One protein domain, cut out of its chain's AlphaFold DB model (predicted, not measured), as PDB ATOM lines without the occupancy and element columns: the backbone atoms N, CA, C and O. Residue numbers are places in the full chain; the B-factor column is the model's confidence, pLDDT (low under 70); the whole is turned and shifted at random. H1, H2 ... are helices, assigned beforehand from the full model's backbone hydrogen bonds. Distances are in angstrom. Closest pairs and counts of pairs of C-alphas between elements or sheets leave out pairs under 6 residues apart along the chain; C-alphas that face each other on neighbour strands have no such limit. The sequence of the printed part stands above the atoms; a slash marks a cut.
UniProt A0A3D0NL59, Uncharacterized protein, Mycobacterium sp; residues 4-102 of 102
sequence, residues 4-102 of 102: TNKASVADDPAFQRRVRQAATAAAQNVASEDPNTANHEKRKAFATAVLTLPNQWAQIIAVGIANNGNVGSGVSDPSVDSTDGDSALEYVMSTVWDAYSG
ATOM      1  N   THR A   4     349.703 209.371 250.810       93.88
ATOM      2  CA  THR A   4     351.022 209.756 250.289       93.88
ATOM      3  C   THR A   4     351.913 208.544 250.035       93.88
ATOM      4  O   THR A   4     352.540 208.455 248.986       93.88
ATOM      5  N   ASN A   5     351.936 207.577 250.955       92.12
ATOM      6  CA  ASN A   5     352.736 206.366 250.776       92.12
ATOM      7  C   ASN A   5     352.179 205.497 249.639       92.12
ATOM      8  O   ASN A   5     352.950 204.982 248.839       92.12
ATOM      9  N   LYS A   6     350.847 205.383 249.522       93.88
ATOM     10  CA  LYS A   6     350.212 204.674 248.401       93.88
ATOM     11  C   LYS A   6     350.532 205.332 247.057       93.88
ATOM     12  O   LYS A   6     350.851 204.632 246.106       93.88
ATOM     13  N   ALA A   7     350.487 206.664 246.994       95.19
ATOM     14  CA  ALA A   7     350.876 207.415 245.804       95.19
ATOM     15  C   ALA A   7     352.347 207.163 245.446       95.19
ATOM     16  O   ALA A   7     352.645 206.836 244.307       95.19
ATOM     17  N   SER A   8     353.246 207.183 246.435       96.00
ATOM     18  CA  SER A   8     354.663 206.879 246.211       96.00
ATOM     19  C   SER A   8     354.899 205.475 245.646       96.00
ATOM     20  O   SER A   8     355.809 205.311 244.843       96.00
ATOM     21  N   VAL A   9     354.115 204.472 246.058       96.00
ATOM     22  CA  VAL A   9     354.180 203.121 245.474       96.00
ATOM     23  C   VAL A   9     353.641 203.131 244.045       96.00
ATOM     24  O   VAL A   9     354.278 202.591 243.149       96.00
ATOM     25  N   ALA A  10     352.485 203.759 243.814       97.00
ATOM     26  CA  ALA A  10     351.867 203.826 242.491       97.00
ATOM     27  C   ALA A  10     352.740 204.559 241.456       97.00
ATOM     28  O   ALA A  10     352.748 204.181 240.284       97.00
ATOM     29  N   ASP A  11     353.486 205.576 241.892       97.25
ATOM     30  CA  ASP A  11     354.396 206.369 241.063       97.25
ATOM     31  C   ASP A  11     355.776 205.715 240.887       97.25
ATOM     32  O   ASP A  11     356.569 206.176 240.061       97.25
ATOM     33  N   ASP A  12     356.077 204.639 241.624       96.94
ATOM     34  CA  ASP A  12     357.361 203.956 241.520       96.94
ATOM     35  C   ASP A  12     357.532 203.312 240.127       96.94
ATOM     36  O   ASP A  12     356.744 202.444 239.724       96.94
ATOM     37  N   PRO A  13     358.584 203.673 239.366       96.81
ATOM     38  CA  PRO A  13     358.767 203.145 238.022       96.81
ATOM     39  C   PRO A  13     359.001 201.632 237.974       96.81
ATOM     40  O   PRO A  13     358.710 201.018 236.948       96.81
ATOM     41  N   ALA A  14     359.569 201.013 239.016       96.19
ATOM     42  CA  ALA A  14     359.772 199.565 239.039       96.19
ATOM     43  C   ALA A  14     358.449 198.831 239.259       96.19
ATOM     44  O   ALA A  14     358.140 197.892 238.523       96.19
ATOM     45  N   PHE A  15     357.628 199.319 240.182       97.06
ATOM     46  CA  PHE A  15     356.274 198.842 240.402       97.06
ATOM     47  C   PHE A  15     355.419 198.979 239.137       97.06
ATOM     48  O   PHE A  15     354.866 197.986 238.668       97.06
ATOM     49  N   GLN A  16     355.404 200.147 238.482       98.19
ATOM     50  CA  GLN A  16     354.656 200.339 237.230       98.19
ATOM     51  C   GLN A  16     355.100 199.386 236.110       98.19
ATOM     52  O   GLN A  16     354.269 198.913 235.332       98.19
ATOM     53  N   ARG A  17     356.400 199.060 236.016       97.62
ATOM     54  CA  ARG A  17     356.886 198.066 235.045       97.62
ATOM     55  C   ARG A  17     356.303 196.680 235.309       97.62
ATOM     56  O   ARG A  17     355.936 196.016 234.342       97.62
ATOM     57  N   ARG A  18     356.210 196.262 236.572       97.69
ATOM     58  CA  ARG A  18     355.645 194.961 236.966       97.69
ATOM     59  C   ARG A  18     354.129 194.930 236.784       97.69
ATOM     60  O   ARG A  18     353.618 194.014 236.146       97.69
ATOM     61  N   VAL A  19     353.434 196.003 237.169       97.94
ATOM     62  CA  VAL A  19     352.002 196.200 236.881       97.94
ATOM     63  C   VAL A  19     351.717 196.097 235.385       97.94
ATOM     64  O   VAL A  19     350.767 195.427 234.990       97.94
ATOM     65  N   ARG A  20     352.557 196.692 234.530       98.19
ATOM     66  CA  ARG A  20     352.412 196.585 233.073       98.19
ATOM     67  C   ARG A  20     352.512 195.144 232.574       98.19
ATOM     68  O   ARG A  20     351.733 194.772 231.698       98.19
ATOM     69  N   GLN A  21     353.455 194.355 233.094       97.56
ATOM     70  CA  GLN A  21     353.596 192.947 232.704       97.56
ATOM     71  C   GLN A  21     352.359 192.146 233.109       97.56
ATOM     72  O   GLN A  21     351.730 191.529 232.251       97.56
ATOM     73  N   ALA A  22     351.943 192.255 234.372       97.31
ATOM     74  CA  ALA A  22     350.760 191.563 234.871       97.31
ATOM     75  C   ALA A  22     349.477 191.982 234.132       97.31
ATOM     76  O   ALA A  22     348.672 191.132 233.766       97.31
ATOM     77  N   ALA A  23     349.302 193.277 233.846       97.81
ATOM     78  CA  ALA A  23     348.128 193.781 233.133       97.81
ATOM     79  C   ALA A  23     348.092 193.279 231.684       97.81
ATOM     80  O   ALA A  23     347.036 192.908 231.182       97.81
ATOM     81  N   THR A  24     349.249 193.235 231.019       97.62
ATOM     82  CA  THR A  24     349.356 192.718 229.647       97.62
ATOM     83  C   THR A  24     349.043 191.224 229.606       97.62
ATOM     84  O   THR A  24     348.268 190.793 228.753       97.62
ATOM     85  N   ALA A  25     349.588 190.444 230.543       96.06
ATOM     86  CA  ALA A  25     349.306 189.014 230.653       96.06
ATOM     87  C   ALA A  25     347.817 188.750 230.944       96.06
ATOM     88  O   ALA A  25     347.184 187.948 230.258       96.06
ATOM     89  N   ALA A  26     347.223 189.483 231.891       96.12
ATOM     90  CA  ALA A  26     345.792 189.400 232.185       96.12
ATOM     91  C   ALA A  26     344.933 189.732 230.953       96.12
ATOM     92  O   ALA A  26     343.996 188.997 230.640       96.12
ATOM     93  N   ALA A  27     345.290 190.776 230.201       96.94
ATOM     94  CA  ALA A  27     344.595 191.150 228.973       96.94
ATOM     95  C   ALA A  27     344.631 190.039 227.912       96.94
ATOM     96  O   ALA A  27     343.617 189.754 227.276       96.94
ATOM     97  N   GLN A  28     345.791 189.402 227.722       96.38
ATOM     98  CA  GLN A  28     345.961 188.291 226.781       96.38
ATOM     99  C   GLN A  28     345.126 187.071 227.182       96.38
ATOM    100  O   GLN A  28     344.482 186.460 226.325       96.38
ATOM    101  N   ASN A  29     345.092 186.760 228.481       94.81
ATOM    102  CA  ASN A  29     344.272 185.678 229.019       94.81
ATOM    103  C   ASN A  29     342.788 185.950 228.760       94.81
ATOM    104  O   ASN A  29     342.122 185.125 228.144       94.81
ATOM    105  N   VAL A  30     342.295 187.141 229.115       95.06
ATOM    106  CA  VAL A  30     340.894 187.547 228.899       95.06
ATOM    107  C   VAL A  30     340.514 187.552 227.420       95.06
ATOM    108  O   VAL A  30     339.420 187.124 227.059       95.06
ATOM    109  N   ALA A  31     341.412 187.989 226.538       93.31
ATOM    110  CA  ALA A  31     341.172 187.947 225.097       93.31
ATOM    111  C   ALA A  31     340.994 186.514 224.555       93.31
ATOM    112  O   ALA A  31     340.378 186.348 223.500       93.31
ATOM    113  N   SER A  32     341.509 185.514 225.278       93.19
ATOM    114  CA  SER A  32     341.482 184.088 224.928       93.19
ATOM    115  C   SER A  32     340.454 183.273 225.730       93.19
ATOM    116  O   SER A  32     340.334 182.071 225.505       93.19
ATOM    117  N   GLU A  33     339.733 183.890 226.672       93.62
ATOM    118  CA  GLU A  33     338.698 183.223 227.474       93.62
ATOM    119  C   GLU A  33     337.488 182.801 226.622       93.62
ATOM    120  O   GLU A  33     337.210 183.377 225.567       93.62
ATOM    121  N   ASP A  34     336.730 181.812 227.112       94.62
ATOM    122  CA  ASP A  34     335.455 181.411 226.508       94.62
ATOM    123  C   ASP A  34     334.506 182.628 226.442       94.62
ATOM    124  O   ASP A  34     334.276 183.264 227.480       94.62
ATOM    125  N   PRO A  35     333.915 182.946 225.273       93.81
ATOM    126  CA  PRO A  35     332.942 184.026 225.135       93.81
ATOM    127  C   PRO A  35     331.729 183.936 226.070       93.81
ATOM    128  O   PRO A  35     331.101 184.956 226.344       93.81
ATOM    129  N   ASN A  36     331.400 182.741 226.571       94.94
ATOM    130  CA  ASN A  36     330.317 182.517 227.530       94.94
ATOM    131  C   ASN A  36     330.715 182.820 228.984       94.94
ATOM    132  O   ASN A  36     329.883 182.705 229.887       94.94
ATOM    133  N   THR A  37     331.972 183.195 229.236       93.25
ATOM    134  CA  THR A  37     332.418 183.638 230.560       93.25
ATOM    135  C   THR A  37     331.614 184.866 230.991       93.25
ATOM    136  O   THR A  37     331.311 185.755 230.191       93.25
ATOM    137  N   ALA A  38     331.259 184.939 232.273       91.25
ATOM    138  CA  ALA A  38     330.510 186.071 232.804       91.25
ATOM    139  C   ALA A  38     331.220 187.404 232.493       91.25
ATOM    140  O   ALA A  38     332.431 187.536 232.673       91.25
ATOM    141  N   ASN A  39     330.451 188.390 232.021       90.69
ATOM    142  CA  ASN A  39     330.930 189.725 231.642       90.69
ATOM    143  C   ASN A  39     332.059 189.744 230.588       90.69
ATOM    144  O   ASN A  39     332.770 190.746 230.480       90.69
ATOM    145  N   HIS A  40     332.222 188.678 229.794       93.94
ATOM    146  CA  HIS A  40     333.333 188.554 228.848       93.94
ATOM    147  C   HIS A  40     333.443 189.740 227.883       93.94
ATOM    148  O   HIS A  40     334.536 190.270 227.704       93.94
ATOM    149  N   GLU A  41     332.335 190.219 227.305       93.88
ATOM    150  CA  GLU A  41     332.361 191.351 226.361       93.88
ATOM    151  C   GLU A  41     333.023 192.600 226.958       93.88
ATOM    152  O   GLU A  41     333.874 193.228 226.325       93.88
ATOM    153  N   LYS A  42     332.688 192.927 228.209       94.75
ATOM    154  CA  LYS A  42     333.240 194.084 228.917       94.75
ATOM    155  C   LYS A  42     334.696 193.871 229.318       94.75
ATOM    156  O   LYS A  42     335.542 194.733 229.073       94.75
ATOM    157  N   ARG A  43     335.014 192.692 229.865       95.50
ATOM    158  CA  ARG A  43     336.389 192.308 230.231       95.50
ATOM    159  C   ARG A  43     337.304 192.336 229.003       95.50
ATOM    160  O   ARG A  43     338.417 192.849 229.087       95.50
ATOM    161  N   LYS A  44     336.815 191.891 227.843       96.00
ATOM    162  CA  LYS A  44     337.526 191.932 226.558       96.00
ATOM    163  C   LYS A  44     337.681 193.346 225.999       96.00
ATOM    164  O   LYS A  44     338.736 193.669 225.444       96.00
ATOM    165  N   ALA A  45     336.670 194.201 226.146       95.75
ATOM    166  CA  ALA A  45     336.779 195.611 225.772       95.75
ATOM    167  C   ALA A  45     337.899 196.297 226.570       95.75
ATOM    168  O   ALA A  45     338.763 196.958 225.989       95.75
ATOM    169  N   PHE A  46     337.950 196.054 227.882       96.75
ATOM    170  CA  PHE A  46     339.034 196.542 228.729       96.75
ATOM    171  C   PHE A  46     340.395 195.927 228.360       96.75
ATOM    172  O   PHE A  46     341.367 196.662 228.197       96.75
ATOM    173  N   ALA A  47     340.459 194.614 228.109       97.19
ATOM    174  CA  ALA A  47     341.673 193.944 227.628       97.19
ATOM    175  C   ALA A  47     342.245 194.611 226.374       97.19
ATOM    176  O   ALA A  47     343.441 194.879 226.286       97.19
ATOM    177  N   THR A  48     341.374 194.940 225.422       97.31
ATOM    178  CA  THR A  48     341.759 195.630 224.187       97.31
ATOM    179  C   THR A  48     342.343 197.011 224.488       97.31
ATOM    180  O   THR A  48     343.378 197.376 223.925       97.31
ATOM    181  N   ALA A  49     341.736 197.767 225.407       97.19
ATOM    182  CA  ALA A  49     342.250 199.071 225.819       97.19
ATOM    183  C   ALA A  49     343.647 198.959 226.456       97.19
ATOM    184  O   ALA A  49     344.550 199.713 226.079       97.19
ATOM    185  N   VAL A  50     343.847 197.982 227.350       97.75
ATOM    186  CA  VAL A  50     345.142 197.701 227.994       97.75
ATOM    187  C   VAL A  50     346.206 197.340 226.960       97.75
ATOM    188  O   VAL A  50     347.291 197.917 226.983       97.75
ATOM    189  N   LEU A  51     345.898 196.452 226.011       97.12
ATOM    190  CA  LEU A  51     346.840 196.045 224.962       97.12
ATOM    191  C   LEU A  51     347.174 197.179 223.984       97.12
ATOM    192  O   LEU A  51     348.275 197.209 223.439       97.12
ATOM    193  N   THR A  52     346.254 198.122 223.778       98.06
ATOM    194  CA  THR A  52     346.478 199.272 222.889       98.06
ATOM    195  C   THR A  52     347.384 200.322 223.538       98.06
ATOM    196  O   THR A  52     348.227 200.912 222.864       98.06
ATOM    197  N   LEU A  53     347.228 200.568 224.844       97.75
ATOM    198  CA  LEU A  53     347.937 201.630 225.571       97.75
ATOM    199  C   LEU A  53     348.551 201.107 226.886       97.75
ATOM    200  O   LEU A  53     348.248 201.626 227.966       97.75
ATOM    201  N   PRO A  54     349.458 200.112 226.831       96.69
ATOM    202  CA  PRO A  54     349.891 199.366 228.016       96.69
ATOM    203  C   PRO A  54     350.615 200.233 229.047       96.69
ATOM    204  O   PRO A  54     350.483 200.015 230.246       96.69
ATOM    205  N   ASN A  55     351.355 201.255 228.606       97.00
ATOM    206  CA  ASN A  55     352.047 202.167 229.520       97.00
ATOM    207  C   ASN A  55     351.076 203.058 230.307       97.00
ATOM    208  O   ASN A  55     351.270 203.260 231.500       97.00
ATOM    209  N   GLN A  56     350.036 203.576 229.651       97.38
ATOM    210  CA  GLN A  56     349.063 204.470 230.285       97.38
ATOM    211  C   GLN A  56     348.175 203.692 231.253       97.38
ATOM    212  O   GLN A  56     347.972 204.109 232.391       97.38
ATOM    213  N   TRP A  57     347.710 202.513 230.838       97.44
ATOM    214  CA  TRP A  57     346.915 201.660 231.713       97.44
ATOM    215  C   TRP A  57     347.711 201.127 232.896       97.44
ATOM    216  O   TRP A  57     347.165 201.072 233.991       97.44
ATOM    217  N   ALA A  58     349.002 200.822 232.736       97.56
ATOM    218  CA  ALA A  58     349.840 200.438 233.870       97.56
ATOM    219  C   ALA A  58     349.914 201.534 234.944       97.56
ATOM    220  O   ALA A  58     349.822 201.220 236.125       97.56
ATOM    221  N   GLN A  59     350.021 202.808 234.552       97.19
ATOM    222  CA  GLN A  59     350.013 203.936 235.495       97.19
ATOM    223  C   GLN A  59     348.676 204.044 236.236       97.19
ATOM    224  O   GLN A  59     348.650 204.193 237.454       97.19
ATOM    225  N   ILE A  60     347.561 203.912 235.515       96.69
ATOM    226  CA  ILE A  60     346.215 203.976 236.102       96.69
ATOM    227  C   ILE A  60     345.985 202.799 237.059       96.69
ATOM    228  O   ILE A  60     345.552 202.992 238.194       96.69
ATOM    229  N   ILE A  61     346.303 201.580 236.623       97.19
ATOM    230  CA  ILE A  61     346.095 200.357 237.403       97.19
ATOM    231  C   ILE A  61     347.029 200.317 238.619       97.19
ATOM    232  O   ILE A  61     346.614 199.844 239.677       97.19
ATOM    233  N   ALA A  62     348.251 200.855 238.524       97.44
ATOM    234  CA  ALA A  62     349.172 200.938 239.657       97.44
ATOM    235  C   ALA A  62     348.550 201.694 240.841       97.44
ATOM    236  O   ALA A  62     348.721 201.275 241.985       97.44
ATOM    237  N   VAL A  63     347.747 202.734 240.582       96.12
ATOM    238  CA  VAL A  63     346.980 203.434 241.627       96.12
ATOM    239  C   VAL A  63     345.950 202.505 242.276       96.12
ATOM    240  O   VAL A  63     345.813 202.502 243.501       96.12
ATOM    241  N   GLY A  64     345.239 201.701 241.482       93.94
ATOM    242  CA  GLY A  64     344.280 200.713 241.982       93.94
ATOM    243  C   GLY A  64     344.942 199.650 242.860       93.94
ATOM    244  O   GLY A  64     344.497 199.408 243.984       93.94
ATOM    245  N   ILE A  65     346.057 199.078 242.398       94.62
ATOM    246  CA  ILE A  65     346.799 198.049 243.139       94.62
ATOM    247  C   ILE A  65     347.405 198.633 244.411       94.62
ATOM    248  O   ILE A  65     347.221 198.040 245.467       94.62
ATOM    249  N   ALA A  66     348.028 199.815 244.363       94.81
ATOM    250  CA  ALA A  66     348.573 200.489 245.547       94.81
ATOM    251  C   ALA A  66     347.501 200.805 246.608       94.81
ATOM    252  O   ALA A  66     347.807 200.996 247.788       94.81
ATOM    253  N   ASN A  67     346.225 200.858 246.210       91.94
ATOM    254  CA  ASN A  67     345.115 201.032 247.134       91.94
ATOM    255  C   ASN A  67     344.626 199.743 247.797       91.94
ATOM    256  O   ASN A  67     343.887 199.856 248.780       91.94
ATOM    257  N   ASN A  68     345.075 198.572 247.340       88.75
ATOM    258  CA  ASN A  68     344.759 197.287 247.945       88.75
ATOM    259  C   ASN A  68     345.229 197.224 249.412       88.75
ATOM    260  O   ASN A  68     346.278 197.758 249.774       88.75
ATOM    261  N   GLY A  69     344.435 196.574 250.267       83.38
ATOM    262  CA  GLY A  69     344.711 196.469 251.703       83.38
ATOM    263  C   GLY A  69     345.993 195.709 252.051       83.38
ATOM    264  O   GLY A  69     346.533 195.936 253.128       83.38
ATOM    265  N   ASN A  70     346.492 194.869 251.139       81.12
ATOM    266  CA  ASN A  70     347.684 194.047 251.346       81.12
ATOM    267  C   ASN A  70     348.996 194.787 251.024       81.12
ATOM    268  O   ASN A  70     350.068 194.298 251.369       81.12
ATOM    269  N   VAL A  71     348.932 195.968 250.396       84.44
ATOM    270  CA  VAL A  71     350.119 196.779 250.082       84.44
ATOM    271  C   VAL A  71     350.759 197.318 251.361       84.44
ATOM    272  O   VAL A  71     350.107 197.987 252.170       84.44
ATOM    273  N   GLY A  72     352.062 197.089 251.515       77.94
ATOM    274  CA  GLY A  72     352.837 197.470 252.694       77.94
ATOM    275  C   GLY A  72     352.652 196.541 253.891       77.94
ATOM    276  O   GLY A  72     352.863 196.984 255.024       77.94
ATOM    277  N   SER A  73     352.193 195.303 253.682       76.62
ATOM    278  CA  SER A  73     351.922 194.354 254.764       76.62
ATOM    279  C   SER A  73     352.194 192.900 254.371       76.62
ATOM    280  O   SER A  73     351.859 192.471 253.272       76.62
ATOM    281  N   GLY A  74     352.719 192.119 255.318       71.31
ATOM    282  CA  GLY A  74     352.874 190.669 255.173       71.31
ATOM    283  C   GLY A  74     354.021 190.234 254.255       71.31
ATOM    284  O   GLY A  74     354.850 191.035 253.837       71.31
ATOM    285  N   VAL A  75     354.084 188.926 253.995       67.88
ATOM    286  CA  VAL A  75     355.101 188.288 253.136       67.88
ATOM    287  C   VAL A  75     354.748 188.342 251.643       67.88
ATOM    288  O   VAL A  75     355.640 188.294 250.805       67.88
ATOM    289  N   SER A  76     353.464 188.501 251.309       83.44
ATOM    290  CA  SER A  76     352.935 188.560 249.936       83.44
ATOM    291  C   SER A  76     352.463 189.978 249.602       83.44
ATOM    292  O   SER A  76     351.294 190.211 249.298       83.44
ATOM    293  N   ASP A  77     353.364 190.947 249.748       90.00
ATOM    294  CA  ASP A  77     353.093 192.356 249.468       90.00
ATOM    295  C   ASP A  77     353.302 192.643 247.970       90.00
ATOM    296  O   ASP A  77     354.437 192.546 247.494       90.00
ATOM    297  N   PRO A  78     352.261 193.050 247.219       90.81
ATOM    298  CA  PRO A  78     352.374 193.280 245.779       90.81
ATOM    299  C   PRO A  78     353.325 194.427 245.412       90.81
ATOM    300  O   PRO A  78     353.768 194.518 244.270       90.81
ATOM    301  N   SER A  79     353.656 195.315 246.355       92.19
ATOM    302  CA  SER A  79     354.621 196.393 246.121       92.19
ATOM    303  C   SER A  79     356.077 195.925 246.169       92.19
ATOM    304  O   SER A  79     356.948 196.595 245.612       92.19
ATOM    305  N   VAL A  80     356.363 194.759 246.753       92.69
ATOM    306  CA  VAL A  80     357.724 194.220 246.868       92.69
ATOM    307  C   VAL A  80     358.132 193.540 245.565       92.69
ATOM    308  O   VAL A  80     357.364 192.774 244.994       92.69
ATOM    309  N   ASP A  81     359.333 193.846 245.072       93.12
ATOM    310  CA  ASP A  81     359.928 193.232 243.876       93.12
ATOM    311  C   ASP A  81     360.555 191.877 244.238       93.12
ATOM    312  O   ASP A  81     361.735 191.774 244.580       93.12
ATOM    313  N   SER A  82     359.711 190.847 244.290       92.25
ATOM    314  CA  SER A  82     360.070 189.467 244.622       92.25
ATOM    315  C   SER A  82     359.067 188.493 244.002       92.25
ATOM    316  O   SER A  82     357.964 188.889 243.643       92.25
ATOM    317  N   THR A  83     359.397 187.200 243.940       91.94
ATOM    318  CA  THR A  83     358.470 186.165 243.444       91.94
ATOM    319  C   THR A  83     357.135 186.150 244.200       91.94
ATOM    320  O   THR A  83     356.074 186.043 243.581       91.94
ATOM    321  N   ASP A  84     357.171 186.289 245.528       91.50
ATOM    322  CA  ASP A  84     355.961 186.320 246.360       91.50
ATOM    323  C   ASP A  84     355.164 187.614 246.147       91.50
ATOM    324  O   ASP A  84     353.931 187.587 246.114       91.50
ATOM    325  N   GLY A  85     355.858 188.743 245.968       93.06
ATOM    326  CA  GLY A  85     355.236 190.028 245.660       93.06
ATOM    327  C   GLY A  85     354.591 190.040 244.277       93.06
ATOM    328  O   GLY A  85     353.454 190.479 244.133       93.06
ATOM    329  N   ASP A  86     355.246 189.472 243.270       93.62
ATOM    330  CA  ASP A  86     354.703 189.374 241.915       93.62
ATOM    331  C   ASP A  86     353.481 188.451 241.864       93.62
ATOM    332  O   ASP A  86     352.466 188.802 241.264       93.62
ATOM    333  N   SER A  87     353.516 187.329 242.590       92.81
ATOM    334  CA  SER A  87     352.353 186.443 242.739       92.81
ATOM    335  C   SER A  87     351.169 187.171 243.394       92.81
ATOM    336  O   SER A  87     350.020 187.034 242.967       92.81
ATOM    337  N   ALA A  88     351.436 187.990 244.416       93.69
ATOM    338  CA  ALA A  88     350.413 188.827 245.040       93.69
ATOM    339  C   ALA A  88     349.894 189.913 244.090       93.69
ATOM    340  O   ALA A  88     348.698 190.202 244.077       93.69
ATOM    341  N   LEU A  89     350.774 190.510 243.285       94.75
ATOM    342  CA  LEU A  89     350.421 191.524 242.299       94.75
ATOM    343  C   LEU A  89     349.487 190.939 241.241       94.75
ATOM    344  O   LEU A  89     348.455 191.545 240.964       94.75
ATOM    345  N   GLU A  90     349.785 189.760 240.697       93.69
ATOM    346  CA  GLU A  90     348.915 189.063 239.741       93.69
ATOM    347  C   GLU A  90     347.555 188.706 240.352       93.69
ATOM    348  O   GLU A  90     346.510 188.908 239.724       93.69
ATOM    349  N   TYR A  91     347.545 188.254 241.608       91.94
ATOM    350  CA  TYR A  91     346.298 188.014 242.327       91.94
ATOM    351  C   TYR A  91     345.467 189.300 242.446       91.94
ATOM    352  O   TYR A  91     344.297 189.325 242.059       91.94
ATOM    353  N   VAL A  92     346.067 190.398 242.913       93.19
ATOM    354  CA  VAL A  92     345.372 191.687 243.034       93.19
ATOM    355  C   VAL A  92     344.944 192.214 241.662       93.19
ATOM    356  O   VAL A  92     343.839 192.745 241.551       93.19
ATOM    357  N   MET A  93     345.752 192.021 240.613       94.50
ATOM    358  CA  MET A  93     345.431 192.402 239.235       94.50
ATOM    359  C   MET A  93     344.087 191.821 238.803       94.50
ATOM    360  O   MET A  93     343.262 192.557 238.272       94.50
ATOM    361  N   SER A  94     343.829 190.540 239.087       89.50
ATOM    362  CA  SER A  94     342.548 189.910 238.744       89.50
ATOM    363  C   SER A  94     341.353 190.617 239.396       89.50
ATOM    364  O   SER A  94     340.343 190.859 238.743       89.50
ATOM    365  N   THR A  95     341.498 191.046 240.654       88.38
ATOM    366  CA  THR A  95     340.425 191.728 241.392       88.38
ATOM    367  C   THR A  95     340.160 193.139 240.868       88.38
ATOM    368  O   THR A  95     339.006 193.549 240.745       88.38
ATOM    369  N   VAL A  96     341.213 193.893 240.529       92.00
ATOM    370  CA  VAL A  96     341.051 195.243 239.971       92.00
ATOM    371  C   VAL A  96     340.603 195.196 238.515       92.00
ATOM    372  O   VAL A  96     339.911 196.109 238.075       92.00
ATOM    373  N   TRP A  97     340.940 194.134 237.779       92.88
ATOM    374  CA  TRP A  97     340.515 193.938 236.396       92.88
ATOM    375  C   TRP A  97     338.998 193.996 236.258       92.88
ATOM    376  O   TRP A  97     338.480 194.761 235.445       92.88
ATOM    377  N   ASP A  98     338.290 193.237 237.096       89.69
ATOM    378  CA  ASP A  98     336.831 193.209 237.071       89.69
ATOM    379  C   ASP A  98     336.255 194.595 237.398       89.69
ATOM    380  O   ASP A  98     335.380 195.076 236.677       89.69
ATOM    381  N   ALA A  99     336.830 195.296 238.382       90.38
ATOM    382  CA  ALA A  99     336.430 196.658 238.742       90.38
ATOM    383  C   ALA A  99     336.636 197.683 237.608       90.38
ATOM    384  O   ALA A  99     335.808 198.578 237.440       90.38
ATOM    385  N   TYR A 100     337.710 197.569 236.817       91.31
ATOM    386  CA  TYR A 100     337.946 198.436 235.655       91.31
ATOM    387  C   TYR A 100     337.111 198.046 234.430       91.31
ATOM    388  O   TYR A 100     336.843 198.898 233.582       91.31
ATOM    389  N   SER A 101     336.707 196.781 234.324       91.31
ATOM    390  CA  SER A 101     335.912 196.294 233.195       91.31
ATOM    391  C   SER A 101     334.428 196.680 233.260       91.31
ATOM    392  O   SER A 101     333.800 196.795 232.207       91.31
ATOM    393  N   GLY A 102     333.891 196.957 234.456       82.06
ATOM    394  CA  GLY A 102     332.529 197.469 234.668       82.06
ATOM    395  C   GLY A 102     331.491 196.402 234.982       82.06
ATOM    396  O   GLY A 102     330.892 195.852 234.031       82.06
TER     397      GLY A 102
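This is residues 4 to 102 of the 102 residues of an uncharacterized protein of Mycobacterium sp (UniProt A0A3D0NL59). Two long helices, H2 and H5, cross in the middle, and H4 packs across both. H3 folds back along one end of H2, while short H1 packs on H4 toward the other end. The printed part has 99 residues, with five named helices, H1 to H5, which hold 71 of them, and no named strand; the class is all helix, and the whole is compact, with a radius of gyration of the C-alphas of 13.0 A and spans of 38 by 24 by 21 A.

Find C-alpha 4 at (351.022, 209.756, 250.289), where H1, residues 4 to 10, begins. H2 is residues 13 to 31, 26.6 A; H3 40 to 52; H4 54 to 66. H5, residues 83 to 101, 26.8 A, kinks near residue 95 and ends at (335.912, 196.294, 233.195).

Look at the closest C-alphas: H1 touches H4 at Ala 10 and Ala 62, 4.9 A. H2 and H3 form a hairpin, Ala 27 to Ala 47, 4.3 A. H2 touches H5 at a steep tilt of 58 degrees, Ala 22 to Glu 90, 5.8 A. H4 touches H5, about perpendicular at 78 degrees, Ile 65 to Val 92, 6.5 A. Every O i to N i+4 pair is within hydrogen-bond range in H1, H2 and H3; H4 has 7 of 9, H5 12 of 15.

The printed part has no cut; the H4 to H5 link is long, and residue 75 is under pLDDT 70.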